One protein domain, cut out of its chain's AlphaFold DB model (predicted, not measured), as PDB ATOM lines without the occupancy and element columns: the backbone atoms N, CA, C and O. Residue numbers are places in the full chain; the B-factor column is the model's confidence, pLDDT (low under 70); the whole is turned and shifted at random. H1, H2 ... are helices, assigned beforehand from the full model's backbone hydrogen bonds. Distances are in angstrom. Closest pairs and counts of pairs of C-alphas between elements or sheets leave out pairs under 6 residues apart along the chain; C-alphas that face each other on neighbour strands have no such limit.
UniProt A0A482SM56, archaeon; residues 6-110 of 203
ATOM      1  N   ARG A   6     -64.638 226.477 -26.214       87.31
ATOM      2  CA  ARG A   6     -64.624 227.027 -24.847       87.31
ATOM      3  C   ARG A   6     -65.530 226.240 -23.893       87.31
ATOM      4  O   ARG A   6     -65.152 226.028 -22.752       87.31
ATOM      5  N   ASP A   7     -66.673 225.769 -24.378       89.06
ATOM      6  CA  ASP A   7     -67.605 224.982 -23.574       89.06
ATOM      7  C   ASP A   7     -66.977 223.618 -23.217       89.06
ATOM      8  O   ASP A   7     -67.171 223.132 -22.109       89.06
ATOM      9  N   PHE A   8     -66.149 223.040 -24.102       91.75
ATOM     10  CA  PHE A   8     -65.354 221.838 -23.804       91.75
ATOM     11  C   PHE A   8     -64.231 222.099 -22.787       91.75
ATOM     12  O   PHE A   8     -63.940 221.228 -21.972       91.75
ATOM     13  N   GLU A   9     -63.596 223.278 -22.804       92.00
ATOM     14  CA  GLU A   9     -62.612 223.657 -21.775       92.00
ATOM     15  C   GLU A   9     -63.266 223.787 -20.396       92.00
ATOM     16  O   GLU A   9     -62.712 223.328 -19.398       92.00
ATOM     17  N   ASP A  10     -64.442 224.409 -20.341       92.88
ATOM     18  CA  ASP A  10     -65.210 224.575 -19.108       92.88
ATOM     19  C   ASP A  10     -65.676 223.211 -18.576       92.88
ATOM     20  O   ASP A  10     -65.451 222.903 -17.403       92.88
ATOM     21  N   PHE A  11     -66.203 222.360 -19.459       93.31
ATOM     22  CA  PHE A  11     -66.553 220.973 -19.158       93.31
ATOM     23  C   PHE A  11     -65.363 220.163 -18.628       93.31
ATOM     24  O   PHE A  11     -65.468 219.538 -17.577       93.31
ATOM     25  N   HIS A  12     -64.209 220.199 -19.298       93.81
ATOM     26  CA  HIS A  12     -63.044 219.422 -18.873       93.81
ATOM     27  C   HIS A  12     -62.528 219.858 -17.496       93.81
ATOM     28  O   HIS A  12     -62.112 219.015 -16.705       93.81
ATOM     29  N   ARG A  13     -62.597 221.159 -17.178       93.25
ATOM     30  CA  ARG A  13     -62.255 221.667 -15.841       93.25
ATOM     31  C   ARG A  13     -63.210 221.154 -14.767       93.25
ATOM     32  O   ARG A  13     -62.740 220.738 -13.713       93.25
ATOM     33  N   GLN A  14     -64.516 221.153 -15.040       91.88
ATOM     34  CA  GLN A  14     -65.510 220.575 -14.128       91.88
ATOM     35  C   GLN A  14     -65.255 219.079 -13.923       91.88
ATOM     36  O   GLN A  14     -65.187 218.610 -12.790       91.88
ATOM     37  N   LEU A  15     -64.990 218.358 -15.011       90.69
ATOM     38  CA  LEU A  15     -64.694 216.933 -14.969       90.69
ATOM     39  C   LEU A  15     -63.444 216.613 -14.138       90.69
ATOM     40  O   LEU A  15     -63.453 215.663 -13.361       90.69
ATOM     41  N   MET A  16     -62.374 217.407 -14.267       89.81
ATOM     42  CA  MET A  16     -61.191 217.253 -13.416       89.81
ATOM     43  C   MET A  16     -61.526 217.478 -11.940       89.81
ATOM     44  O   MET A  16     -61.125 216.666 -11.116       89.81
ATOM     45  N   SER A  17     -62.303 218.518 -11.617       88.62
ATOM     46  CA  SER A  17     -62.679 218.801 -10.225       88.62
ATOM     47  C   SER A  17     -63.559 217.714  -9.596       88.62
ATOM     48  O   SER A  17     -63.419 217.422  -8.414       88.62
ATOM     49  N   GLU A  18     -64.430 217.067 -10.376       84.88
ATOM     50  CA  GLU A  18     -65.197 215.900  -9.911       84.88
ATOM     51  C   GLU A  18     -64.291 214.679  -9.689       84.88
ATOM     52  O   GLU A  18     -64.507 213.872  -8.781       84.88
ATOM     53  N   ASN A  19     -63.256 214.546 -10.519       84.25
ATOM     54  CA  ASN A  19     -62.336 213.420 -10.512       84.25
ATOM     55  C   ASN A  19     -61.199 213.535  -9.477       84.25
ATOM     56  O   ASN A  19     -60.514 212.538  -9.240       84.25
ATOM     57  N   ASP A  20     -61.035 214.681  -8.804       78.62
ATOM     58  CA  ASP A  20     -60.062 214.857  -7.708       78.62
ATOM     59  C   ASP A  20     -60.200 213.767  -6.627       78.62
ATOM     60  O   ASP A  20     -59.216 213.350  -6.015       78.62
ATOM     61  N   PHE A  21     -61.415 213.242  -6.436       63.16
ATOM     62  CA  PHE A  21     -61.693 212.161  -5.490       63.16
ATOM     63  C   PHE A  21     -61.533 210.752  -6.075       63.16
ATOM     64  O   PHE A  21     -61.237 209.822  -5.328       63.16
ATOM     65  N   MET A  22     -61.750 210.565  -7.381       64.81
ATOM     66  CA  MET A  22     -61.762 209.234  -8.007       64.81
ATOM     67  C   MET A  22     -60.397 208.817  -8.574       64.81
ATOM     68  O   MET A  22     -60.195 207.632  -8.826       64.81
ATOM     69  N   GLN A  23     -59.468 209.767  -8.748       79.88
ATOM     70  CA  GLN A  23     -58.100 209.538  -9.240       79.88
ATOM     71  C   GLN A  23     -58.037 208.774 -10.575       79.88
ATOM     72  O   GLN A  23     -57.108 208.011 -10.836       79.88
ATOM     73  N   ILE A  24     -59.030 208.969 -11.444       83.06
ATOM     74  CA  ILE A  24     -59.095 208.284 -12.737       83.06
ATOM     75  C   ILE A  24     -58.216 209.025 -13.741       83.06
ATOM     76  O   ILE A  24     -58.221 210.254 -13.798       83.06
ATOM     77  N   ALA A  25     -57.477 208.297 -14.573       86.44
ATOM     78  CA  ALA A  25     -56.750 208.911 -15.675       86.44
ATOM     79  C   ALA A  25     -57.741 209.427 -16.733       86.44
ATOM     80  O   ALA A  25     -58.367 208.644 -17.448       86.44
ATOM     81  N   LEU A  26     -57.896 210.750 -16.825       88.88
ATOM     82  CA  LEU A  26     -58.727 211.378 -17.851       88.88
ATOM     83  C   LEU A  26     -57.925 211.576 -19.145       88.88
ATOM     84  O   LEU A  26     -56.757 211.969 -19.081       88.88
ATOM     85  N   PRO A  27     -58.540 211.377 -20.324       91.06
ATOM     86  CA  PRO A  27     -57.923 211.757 -21.583       91.06
ATOM     87  C   PRO A  27     -57.679 213.268 -21.613       91.06
ATOM     88  O   PRO A  27     -58.463 214.064 -21.084       91.06
ATOM     89  N   SER A  28     -56.595 213.676 -22.264       89.56
ATOM     90  CA  SER A  28     -56.274 215.088 -22.437       89.56
ATOM     91  C   SER A  28     -57.228 215.753 -23.423       89.56
ATOM     92  O   SER A  28     -57.440 215.236 -24.523       89.56
ATOM     93  N   LEU A  29     -57.728 216.941 -23.084       91.25
ATOM     94  CA  LEU A  29     -58.447 217.770 -24.045       91.25
ATOM     95  C   LEU A  29     -57.504 218.203 -25.193       91.25
ATOM     96  O   LEU A  29     -56.395 218.678 -24.916       91.25
ATOM     97  N   PRO A  30     -57.922 218.096 -26.470       86.06
ATOM     98  CA  PRO A  30     -57.105 218.513 -27.609       86.06
ATOM     99  C   PRO A  30     -56.690 219.984 -27.494       86.06
ATOM    100  O   PRO A  30     -57.547 220.857 -27.447       86.06
ATOM    101  N   GLN A  31     -55.390 220.288 -27.452       81.75
ATOM    102  CA  GLN A  31     -54.913 221.633 -27.106       81.75
ATOM    103  C   GLN A  31     -55.141 222.678 -28.207       81.75
ATOM    104  O   GLN A  31     -54.893 222.429 -29.386       81.75
ATOM    105  N   LYS A  32     -55.433 223.930 -27.815       74.69
ATOM    106  CA  LYS A  32     -55.498 225.089 -28.732       74.69
ATOM    107  C   LYS A  32     -54.276 225.205 -29.642       74.69
ATOM    108  O   LYS A  32     -54.446 225.444 -30.831       74.69
ATOM    109  N   ARG A  33     -53.067 224.973 -29.115       65.25
ATOM    110  CA  ARG A  33     -51.804 225.084 -29.866       65.25
ATOM    111  C   ARG A  33     -51.667 224.075 -31.007       65.25
ATOM    112  O   ARG A  33     -51.070 224.428 -32.023       65.25
ATOM    113  N   TRP A  34     -52.235 222.872 -30.866       64.38
ATOM    114  CA  TRP A  34     -52.303 221.897 -31.965       64.38
ATOM    115  C   TRP A  34     -53.085 222.466 -33.152       64.38
ATOM    116  O   TRP A  34     -52.713 222.264 -34.302       64.38
ATOM    117  N   PHE A  35     -54.111 223.270 -32.869       64.06
ATOM    118  CA  PHE A  35     -54.924 223.922 -33.887       64.06
ATOM    119  C   PHE A  35     -54.328 225.267 -34.345       64.06
ATOM    120  O   PHE A  35     -54.354 225.592 -35.526       64.06
ATOM    121  N   GLU A  36     -53.777 226.078 -33.444       59.94
ATOM    122  CA  GLU A  36     -53.302 227.437 -33.742       59.94
ATOM    123  C   GLU A  36     -52.087 227.478 -34.667       59.94
ATOM    124  O   GLU A  36     -52.034 228.372 -35.511       59.94
ATOM    125  N   ARG A  37     -51.165 226.503 -34.582       61.00
ATOM    126  CA  ARG A  37     -50.085 226.400 -35.579       61.00
ATOM    127  C   ARG A  37     -50.654 226.249 -36.984       61.00
ATOM    128  O   ARG A  37     -50.150 226.886 -37.892       61.00
ATOM    129  N   GLN A  38     -51.736 225.490 -37.153       53.53
ATOM    130  CA  GLN A  38     -52.379 225.318 -38.456       53.53
ATOM    131  C   GLN A  38     -53.266 226.506 -38.838       53.53
ATOM    132  O   GLN A  38     -53.426 226.782 -40.014       53.53
ATOM    133  N   ARG A  39     -53.796 227.274 -37.878       52.78
ATOM    134  CA  ARG A  39     -54.698 228.405 -38.161       52.78
ATOM    135  C   ARG A  39     -54.049 229.520 -38.989       52.78
ATOM    136  O   ARG A  39     -54.756 230.184 -39.737       52.78
ATOM    137  N   TRP A  40     -52.752 229.776 -38.821       59.19
ATOM    138  CA  TRP A  40     -52.068 230.826 -39.590       59.19
ATOM    139  C   TRP A  40     -51.704 230.372 -41.007       59.19
ATOM    140  O   TRP A  40     -51.830 231.165 -41.934       59.19
ATOM    141  N   PHE A  41     -51.335 229.100 -41.182       55.69
ATOM    142  CA  PHE A  41     -51.052 228.523 -42.500       55.69
ATOM    143  C   PHE A  41     -52.329 228.185 -43.288       55.69
ATOM    144  O   PHE A  41     -52.364 228.357 -44.499       55.69
ATOM    145  N   ASN A  42     -53.408 227.813 -42.594       55.59
ATOM    146  CA  ASN A  42     -54.647 227.285 -43.171       55.59
ATOM    147  C   ASN A  42     -55.863 228.162 -42.802       55.59
ATOM    148  O   ASN A  42     -56.961 227.666 -42.569       55.59
ATOM    149  N   ARG A  43     -55.682 229.486 -42.686       54.25
ATOM    150  CA  ARG A  43     -56.725 230.426 -42.207       54.25
ATOM    151  C   ARG A  43     -58.022 230.388 -43.024       54.25
ATOM    152  O   ARG A  43     -59.076 230.712 -42.484       54.25
ATOM    153  N   PHE A  44     -57.913 230.042 -44.301       56.44
ATOM    154  CA  PHE A  44     -59.011 229.966 -45.268       56.44
ATOM    155  C   PHE A  44     -59.453 228.527 -45.553       56.44
ATOM    156  O   PHE A  44     -60.279 228.304 -46.426       56.44
ATOM    157  N   ASP A  45     -58.881 227.562 -44.837       58.31
ATOM    158  CA  ASP A  45     -59.093 226.148 -45.077       58.31
ATOM    159  C   ASP A  45     -60.180 225.622 -44.133       58.31
ATOM    160  O   ASP A  45     -60.042 225.613 -42.900       58.31
ATOM    161  N   GLU A  46     -61.279 225.177 -44.726       59.62
ATOM    162  CA  GLU A  46     -62.424 224.578 -44.042       59.62
ATOM    163  C   GLU A  46     -62.017 223.341 -43.215       59.62
ATOM    164  O   GLU A  46     -62.623 223.022 -42.181       59.62
ATOM    165  N   THR A  47     -60.885 222.714 -43.567       64.56
ATOM    166  CA  THR A  47     -60.323 221.564 -42.848       64.56
ATOM    167  C   THR A  47     -59.958 221.867 -41.393       64.56
ATOM    168  O   THR A  47     -59.954 220.954 -40.559       64.56
ATOM    169  N   TYR A  48     -59.705 223.132 -41.031       63.94
ATOM    170  CA  TYR A  48     -59.416 223.527 -39.648       63.94
ATOM    171  C   TYR A  48     -60.584 223.225 -38.702       63.94
ATOM    172  O   TYR A  48     -60.392 222.689 -37.603       63.94
ATOM    173  N   GLY A  49     -61.803 223.573 -39.129       68.50
ATOM    174  CA  GLY A  49     -63.021 223.322 -38.364       68.50
ATOM    175  C   GLY A  49     -63.296 221.827 -38.230       68.50
ATOM    176  O   GLY A  49     -63.615 221.354 -37.134       68.50
ATOM    177  N   ILE A  50     -63.079 221.084 -39.317       74.62
ATOM    178  CA  ILE A  50     -63.300 219.636 -39.398       74.62
ATOM    179  C   ILE A  50     -62.337 218.883 -38.474       74.62
ATOM    180  O   ILE A  50     -62.788 218.134 -37.608       74.62
ATOM    181  N   LYS A  51     -61.022 219.135 -38.561       75.38
ATOM    182  CA  LYS A  51     -60.015 218.469 -37.708       75.38
ATOM    183  C   LYS A  51     -60.284 218.689 -36.222       75.38
ATOM    184  O   LYS A  51     -60.192 217.760 -35.422       75.38
ATOM    185  N   ARG A  52     -60.659 219.916 -35.844       80.00
ATOM    186  CA  ARG A  52     -61.054 220.219 -34.464       80.00
ATOM    187  C   ARG A  52     -62.313 219.460 -34.057       80.00
ATOM    188  O   ARG A  52     -62.353 218.934 -32.947       80.00
ATOM    189  N   ARG A  53     -63.333 219.413 -34.918       79.31
ATOM    190  CA  ARG A  53     -64.585 218.692 -34.648       79.31
ATOM    191  C   ARG A  53     -64.315 217.206 -34.407       79.31
ATOM    192  O   ARG A  53     -64.760 216.687 -33.388       79.31
ATOM    193  N   VAL A  54     -63.530 216.568 -35.275       77.69
ATOM    194  CA  VAL A  54     -63.153 215.150 -35.156       77.69
ATOM    195  C   VAL A  54     -62.406 214.885 -33.847       77.69
ATOM    196  O   VAL A  54     -62.777 213.981 -33.105       77.69
ATOM    197  N   ALA A  55     -61.417 215.716 -33.501       82.19
ATOM    198  CA  ALA A  55     -60.664 215.554 -32.256       82.19
ATOM    199  C   ALA A  55     -61.543 215.706 -30.998       82.19
ATOM    200  O   ALA A  55     -61.380 214.967 -30.029       82.19
ATOM    201  N   LEU A  56     -62.492 216.648 -31.003       86.25
ATOM    202  CA  LEU A  56     -63.439 216.819 -29.894       86.25
ATOM    203  C   LEU A  56     -64.429 215.651 -29.794       86.25
ATOM    204  O   LEU A  56     -64.773 215.236 -28.689       86.25
ATOM    205  N   GLN A  57     -64.872 215.097 -30.924       81.69
ATOM    206  CA  GLN A  57     -65.719 213.903 -30.938       81.69
ATOM    207  C   GLN A  57     -64.978 212.684 -30.383       81.69
ATOM    208  O   GLN A  57     -65.541 211.945 -29.577       81.69
ATOM    209  N   ASP A  58     -63.718 212.493 -30.769       80.81
ATOM    210  CA  ASP A  58     -62.898 211.386 -30.277       80.81
ATOM    211  C   ASP A  58     -62.623 211.492 -28.769       80.81
ATOM    212  O   ASP A  58     -62.763 210.519 -28.024       80.81
ATOM    213  N   TYR A  59     -62.371 212.712 -28.289       88.75
ATOM    214  CA  TYR A  59     -62.295 213.013 -26.862       88.75
ATOM    215  C   TYR A  59     -63.577 212.602 -26.112       88.75
ATOM    216  O   TYR A  59     -63.504 211.893 -25.106       88.75
ATOM    217  N   MET A  60     -64.761 212.953 -26.631       88.25
ATOM    218  CA  MET A  60     -66.039 212.563 -26.015       88.25
ATOM    219  C   MET A  60     -66.274 211.051 -26.047       88.25
ATOM    220  O   MET A  60     -66.737 210.485 -25.056       88.25
ATOM    221  N   ARG A  61     -65.928 210.375 -27.149       82.50
ATOM    222  CA  ARG A  61     -66.012 208.908 -27.250       82.50
ATOM    223  C   ARG A  61     -65.097 208.228 -26.240       82.50
ATOM    224  O   ARG A  61     -65.493 207.241 -25.630       82.50
ATOM    225  N   THR A  62     -63.895 208.758 -26.050       82.81
ATOM    226  CA  THR A  62     -62.930 208.224 -25.085       82.81
ATOM    227  C   THR A  62     -63.438 208.379 -23.657       82.81
ATOM    228  O   THR A  62     -63.406 207.417 -22.898       82.81
ATOM    229  N   LEU A  63     -64.002 209.538 -23.308       87.38
ATOM    230  CA  LEU A  63     -64.649 209.738 -22.008       87.38
ATOM    231  C   LEU A  63     -65.843 208.808 -21.788       87.38
ATOM    232  O   LEU A  63     -65.978 208.228 -20.715       87.38
ATOM    233  N   ALA A  64     -66.668 208.608 -22.817       83.56
ATOM    234  CA  ALA A  64     -67.809 207.703 -22.753       83.56
ATOM    235  C   ALA A  64     -67.402 206.233 -22.548       83.56
ATOM    236  O   ALA A  64     -68.222 205.436 -22.107       83.56
ATOM    237  N   LYS A  65     -66.157 205.848 -22.850       84.12
ATOM    238  CA  LYS A  65     -65.649 204.494 -22.578       84.12
ATOM    239  C   LYS A  65     -65.249 204.283 -21.118       84.12
ATOM    240  O   LYS A  65     -65.047 203.139 -20.729       84.12
ATOM    241  N   ILE A  66     -65.127 205.345 -20.319       85.19
ATOM    242  CA  ILE A  66     -64.754 205.262 -18.904       85.19
ATOM    243  C   ILE A  66     -66.043 205.137 -18.079       85.19
ATOM    244  O   ILE A  66     -66.761 206.134 -17.957       85.19
ATOM    245  N   PRO A  67     -66.355 203.965 -17.489       79.44
ATOM    246  CA  PRO A  67     -67.636 203.742 -16.817       79.44
ATOM    247  C   PRO A  67     -67.898 204.762 -15.710       79.44
ATOM    248  O   PRO A  67     -68.945 205.385 -15.663       79.44
ATOM    249  N   GLN A  68     -66.907 205.058 -14.876       82.31
ATOM    250  CA  GLN A  68     -67.075 205.986 -13.758       82.31
ATOM    251  C   GLN A  68     -67.440 207.403 -14.217       82.31
ATOM    252  O   GLN A  68     -68.241 208.067 -13.567       82.31
ATOM    253  N   ILE A  69     -66.886 207.856 -15.345       84.62
ATOM    254  CA  ILE A  69     -67.205 209.169 -15.913       84.62
ATOM    255  C   ILE A  69     -68.583 209.140 -16.545       84.62
ATOM    256  O   ILE A  69     -69.415 209.986 -16.237       84.62
ATOM    257  N   LYS A  70     -68.839 208.131 -17.380       80.31
ATOM    258  CA  LYS A  70     -70.122 207.960 -18.052       80.31
ATOM    259  C   LYS A  70     -71.259 207.932 -17.029       80.31
ATOM    260  O   LYS A  70     -72.278 208.565 -17.257       80.31
ATOM    261  N   GLU A  71     -71.066 207.235 -15.909       75.44
ATOM    262  CA  GLU A  71     -72.105 206.899 -14.936       75.44
ATOM    263  C   GLU A  71     -72.252 207.859 -13.756       75.44
ATOM    264  O   GLU A  71     -73.351 208.011 -13.227       75.44
ATOM    265  N   ARG A  72     -71.164 208.489 -13.307       77.12
ATOM    266  CA  ARG A  72     -71.176 209.291 -12.073       77.12
ATOM    267  C   ARG A  72     -70.902 210.768 -12.294       77.12
ATOM    268  O   ARG A  72     -71.157 211.547 -11.381       77.12
ATOM    269  N   SER A  73     -70.375 211.157 -13.455       84.94
ATOM    270  CA  SER A  73     -70.041 212.559 -13.699       84.94
ATOM    271  C   SER A  73     -71.292 213.369 -14.022       84.94
ATOM    272  O   SER A  73     -71.925 213.194 -15.067       84.94
ATOM    273  N   GLU A  74     -71.620 214.308 -13.138       85.00
ATOM    274  CA  GLU A  74     -72.698 215.266 -13.369       85.00
ATOM    275  C   GLU A  74     -72.332 216.230 -14.504       85.00
ATOM    276  O   GLU A  74     -73.182 216.536 -15.351       85.00
ATOM    277  N   ALA A  75     -71.061 216.640 -14.586       87.12
ATOM    278  CA  ALA A  75     -70.532 217.434 -15.689       87.12
ATOM    279  C   ALA A  75     -70.753 216.749 -17.045       87.12
ATOM    280  O   ALA A  75     -71.184 217.406 -17.995       87.12
ATOM    281  N   PHE A  76     -70.512 215.437 -17.150       87.50
ATOM    282  CA  PHE A  76     -70.689 214.686 -18.400       87.50
ATOM    283  C   PHE A  76     -72.159 214.631 -18.838       87.50
ATOM    284  O   PHE A  76     -72.479 214.925 -19.994       87.50
ATOM    285  N   VAL A  77     -73.063 214.328 -17.903       82.94
ATOM    286  CA  VAL A  77     -74.513 214.278 -18.155       82.94
ATOM    287  C   VAL A  77     -75.060 215.651 -18.551       82.94
ATOM    288  O   VAL A  77     -75.814 215.767 -19.520       82.94
ATOM    289  N   THR A  78     -74.650 216.697 -17.830       85.75
ATOM    290  CA  THR A  78     -75.088 218.079 -18.069       85.75
ATOM    291  C   THR A  78     -74.570 218.609 -19.400       85.75
ATOM    292  O   THR A  78     -75.309 219.256 -20.143       85.75
ATOM    293  N   PHE A  79     -73.312 218.315 -19.739       85.94
ATOM    294  CA  PHE A  79     -72.698 218.787 -20.976       85.94
ATOM    295  C   PHE A  79     -73.364 218.207 -22.226       85.94
ATOM    296  O   PHE A  79     -73.551 218.928 -23.210       85.94
ATOM    297  N   LEU A  80     -73.753 216.929 -22.171       82.38
ATOM    298  CA  LEU A  80     -74.487 216.252 -23.242       82.38
ATOM    299  C   LEU A  80     -75.966 216.654 -23.321       82.38
ATOM    300  O   LEU A  80     -76.630 216.261 -24.276       82.38
ATOM    301  N   GLU A  81     -76.474 217.431 -22.355       76.62
ATOM    302  CA  GLU A  81     -77.889 217.816 -22.263       76.62
ATOM    303  C   GLU A  81     -78.816 216.596 -22.368       76.62
ATOM    304  O   GLU A  81     -79.867 216.659 -23.006       76.62
ATOM    305  N   MET A  82     -78.410 215.460 -21.780       60.41
ATOM    306  CA  MET A  82     -79.194 214.233 -21.894       60.41
ATOM    307  C   MET A  82     -80.604 214.479 -21.338       60.41
ATOM    308  O   MET A  82     -80.723 214.916 -20.186       60.41
ATOM    309  N   PRO A  83     -81.670 214.213 -22.126       60.66
ATOM    310  CA  PRO A  83     -83.036 214.377 -21.658       60.66
ATOM    311  C   PRO A  83     -83.234 213.607 -20.348       60.66
ATOM    312  O   PRO A  83     -82.705 212.497 -20.216       60.66
ATOM    313  N   PRO A  84     -83.965 214.160 -19.368       55.94
ATOM    314  CA  PRO A  84     -84.142 213.530 -18.062       55.94
ATOM    315  C   PRO A  84     -84.738 212.115 -18.158       55.94
ATOM    316  O   PRO A  84     -84.508 211.285 -17.281       55.94
ATOM    317  N   GLU A  85     -85.459 211.806 -19.233       57.03
ATOM    318  CA  GLU A  85     -85.975 210.476 -19.555       57.03
ATOM    319  C   GLU A  85     -84.846 209.493 -19.895       57.03
ATOM    320  O   GLU A  85     -84.795 208.396 -19.342       57.03
ATOM    321  N   VAL A  86     -83.900 209.908 -20.742       53.75
ATOM    322  CA  VAL A  86     -82.707 209.122 -21.099       53.75
ATOM    323  C   VAL A  86     -81.786 208.995 -19.892       53.75
ATOM    324  O   VAL A  86     -81.265 207.915 -19.628       53.75
ATOM    325  N   ARG A  87     -81.664 210.063 -19.098       57.59
ATOM    326  CA  ARG A  87     -80.929 210.072 -17.831       57.59
ATOM    327  C   ARG A  87     -81.464 209.027 -16.853       57.59
ATOM    328  O   ARG A  87     -80.663 208.318 -16.268       57.59
ATOM    329  N   LYS A  88     -82.786 208.872 -16.717       61.44
ATOM    330  CA  LYS A  88     -83.390 207.849 -15.840       61.44
ATOM    331  C   LYS A  88     -83.112 206.425 -16.305       61.44
ATOM    332  O   LYS A  88     -82.828 205.569 -15.475       61.44
ATOM    333  N   VAL A  89     -83.197 206.165 -17.612       58.56
ATOM    334  CA  VAL A  89     -82.843 204.850 -18.177       58.56
ATOM    335  C   VAL A  89     -81.366 204.567 -17.929       58.56
ATOM    336  O   VAL A  89     -80.996 203.479 -17.504       58.56
ATOM    337  N   TYR A  90     -80.535 205.581 -18.128       52.44
ATOM    338  CA  TYR A  90     -79.106 205.503 -17.921       52.44
ATOM    339  C   TYR A  90     -78.751 205.257 -16.439       52.44
ATOM    340  O   TYR A  90     -78.039 204.307 -16.133       52.44
ATOM    341  N   GLU A  91     -79.332 206.015 -15.505       56.94
ATOM    342  CA  GLU A  91     -79.211 205.837 -14.048       56.94
ATOM    343  C   GLU A  91     -79.728 204.468 -13.568       56.94
ATOM    344  O   GLU A  91     -79.116 203.862 -12.688       56.94
ATOM    345  N   ALA A  92     -80.808 203.945 -14.160       62.22
ATOM    346  CA  ALA A  92     -81.326 202.611 -13.847       62.22
ATOM    347  C   ALA A  92     -80.352 201.500 -14.274       62.22
ATOM    348  O   ALA A  92     -80.058 200.610 -13.477       62.22
ATOM    349  N   VAL A  93     -79.791 201.600 -15.484       51.66
ATOM    350  CA  VAL A  93     -78.771 200.660 -15.984       51.66
ATOM    351  C   VAL A  93     -77.513 200.706 -15.113       51.66
ATOM    352  O   VAL A  93     -76.941 199.668 -14.795       51.66
ATOM    353  N   ILE A  94     -77.115 201.891 -14.648       55.12
ATOM    354  CA  ILE A  94     -75.974 202.061 -13.736       55.12
ATOM    355  C   ILE A  94     -76.201 201.362 -12.404       55.12
ATOM    356  O   ILE A  94     -75.315 200.664 -11.910       55.12
ATOM    357  N   GLN A  95     -77.378 201.548 -11.802       55.28
ATOM    358  CA  GLN A  95     -77.700 200.886 -10.541       55.28
ATOM    359  C   GLN A  95     -77.727 199.366 -10.692       55.28
ATOM    360  O   GLN A  95     -77.233 198.664  -9.809       55.28
ATOM    361  N   GLU A  96     -78.227 198.872 -11.822       53.53
ATOM    362  CA  GLU A  96     -78.212 197.452 -12.152       53.53
ATOM    363  C   GLU A  96     -76.768 196.932 -12.294       53.53
ATOM    364  O   GLU A  96     -76.405 195.952 -11.646       53.53
ATOM    365  N   CYS A  97     -75.889 197.630 -13.023       45.53
ATOM    366  CA  CYS A  97     -74.473 197.262 -13.157       45.53
ATOM    367  C   CYS A  97     -73.709 197.281 -11.817       45.53
ATOM    368  O   CYS A  97     -72.894 196.392 -11.557       45.53
ATOM    369  N   ILE A  98     -73.981 198.255 -10.941       53.53
ATOM    370  CA  ILE A  98     -73.396 198.322  -9.590       53.53
ATOM    371  C   ILE A  98     -73.899 197.160  -8.718       53.53
ATOM    372  O   ILE A  98     -73.100 196.553  -8.002       53.53
ATOM    373  N   GLN A  99     -75.188 196.810  -8.800       54.88
ATOM    374  CA  GLN A  99     -75.749 195.651  -8.097       54.88
ATOM    375  C   GLN A  99     -75.161 194.331  -8.601       54.88
ATOM    376  O   GLN A  99     -74.740 193.514  -7.784       54.88
ATOM    377  N   TYR A 100     -75.051 194.137  -9.918       51.16
ATOM    378  CA  TYR A 100     -74.414 192.946 -10.488       51.16
ATOM    379  C   TYR A 100     -72.955 192.815 -10.042       51.16
ATOM    380  O   TYR A 100     -72.530 191.723  -9.667       51.16
ATOM    381  N   ARG A 101     -72.198 193.918  -9.997       42.72
ATOM    382  CA  ARG A 101     -70.820 193.910  -9.488       42.72
ATOM    383  C   ARG A 101     -70.748 193.556  -7.998       42.72
ATOM    384  O   ARG A 101     -69.924 192.727  -7.624       42.72
ATOM    385  N   GLY A 102     -71.631 194.116  -7.170       46.62
ATOM    386  CA  GLY A 102     -71.720 193.773  -5.745       46.62
ATOM    387  C   GLY A 102     -72.065 192.297  -5.510       46.62
ATOM    388  O   GLY A 102     -71.469 191.655  -4.652       46.62
ATOM    389  N   MET A 103     -72.948 191.722  -6.334       45.06
ATOM    390  CA  MET A 103     -73.296 190.295  -6.274       45.06
ATOM    391  C   MET A 103     -72.169 189.367  -6.752       45.06
ATOM    392  O   MET A 103     -72.089 188.225  -6.299       45.06
ATOM    393  N   VAL A 104     -71.314 189.821  -7.674       48.59
ATOM    394  CA  VAL A 104     -70.126 189.072  -8.120       48.59
ATOM    395  C   VAL A 104     -69.025 189.114  -7.056       48.59
ATOM    396  O   VAL A 104     -68.360 188.108  -6.835       48.59
ATOM    397  N   GLU A 105     -68.861 190.235  -6.353       45.66
ATOM    398  CA  GLU A 105     -67.894 190.361  -5.255       45.66
ATOM    399  C   GLU A 105     -68.331 189.552  -4.010       45.66
ATOM    400  O   GLU A 105     -67.502 188.844  -3.440       45.66
ATOM    401  N   GLU A 106     -69.627 189.516  -3.662       45.16
ATOM    402  CA  GLU A 106     -70.155 188.668  -2.568       45.16
ATOM    403  C   GLU A 106     -70.099 187.158  -2.864       45.16
ATOM    404  O   GLU A 106     -69.975 186.346  -1.947       45.16
ATOM    405  N   LYS A 107     -70.173 186.747  -4.137       43.31
ATOM    406  CA  LYS A 107     -70.074 185.326  -4.523       43.31
ATOM    407  C   LYS A 107     -68.634 184.819  -4.666       43.31
ATOM    408  O   LYS A 107     -68.449 183.613  -4.789       43.31
ATOM    409  N   ASN A 108     -67.635 185.702  -4.618       37.69
ATOM    410  CA  ASN A 108     -66.225 185.371  -4.854       37.69
ATOM    411  C   ASN A 108     -65.372 185.239  -3.576       37.69
ATOM    412  O   ASN A 108     -64.157 185.080  -3.675       37.69
ATOM    413  N   GLU A 109     -65.973 185.188  -2.381       40.91
ATOM    414  CA  GLU A 109     -65.277 184.688  -1.176       40.91
ATOM    415  C   GLU A 109     -65.071 183.157  -1.184       40.91
ATOM    416  O   GLU A 109     -64.449 182.591  -0.283       40.91
ATOM    417  N   GLY A 110     -65.508 182.461  -2.235       41.22
ATOM    418  CA  GLY A 110     -65.163 181.067  -2.455       41.22
ATOM    419  C   GLY A 110     -65.214 180.700  -3.930       41.22
ATOM    420  O   GLY A 110     -66.265 180.786  -4.545       41.22
TER     421      GLY A 110
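This is residues 6 to 110 of the 203 residues of a protein of archaeon (UniProt A0A482SM56). A long helix, H6, sticks out at one end with residues 96 to 107; the helical hairpin H2 and H3 makes the other end, and short H4 and H5, with H1 beside H5, lie between. There are 105 printed residues, six named helices, H1 to H6 in order, and no named strand: all helix, loose, radius of gyration of the C-alphas 18.1 A, spans 63 by 31 by 21 A.

Find C-alpha 84 at (-84.142, 213.530, -18.062); from there H6, residues 84 to 107, runs 34.3 A to C-alpha 107 at (-70.074, 185.326, -4.523). H3, residues 47 to 64, spans 25.5 A; H1, residues 6 to 19, 19.9 A. H2 is residues 32 to 41, H4 67 to 72, H5 74 to 79.

H6, with residues 90 to 94 alone, only just touches H4, with 3 pairs of C-alphas within 8 A, the closest Glu 71 and Ile 94, 6.3 A. H1, with residues 11 to 15 alone, touches H5 at a shallow tilt of 11 degrees, opposite ways; closest C-alphas Leu 15 and Ala 75, 5.9 A. In H2, 3 of 6 O i to N i+4 pairs are within hydrogen-bond range; elsewhere every pair is.

The farthest C-alphas, Phe 44 and Gly 110, are 65.3 A apart. The printed part has no cut; the link H1 to H2 is long. pLDDT is under 70 at residues 21 to 22, 33 to 49 and 82 to 110.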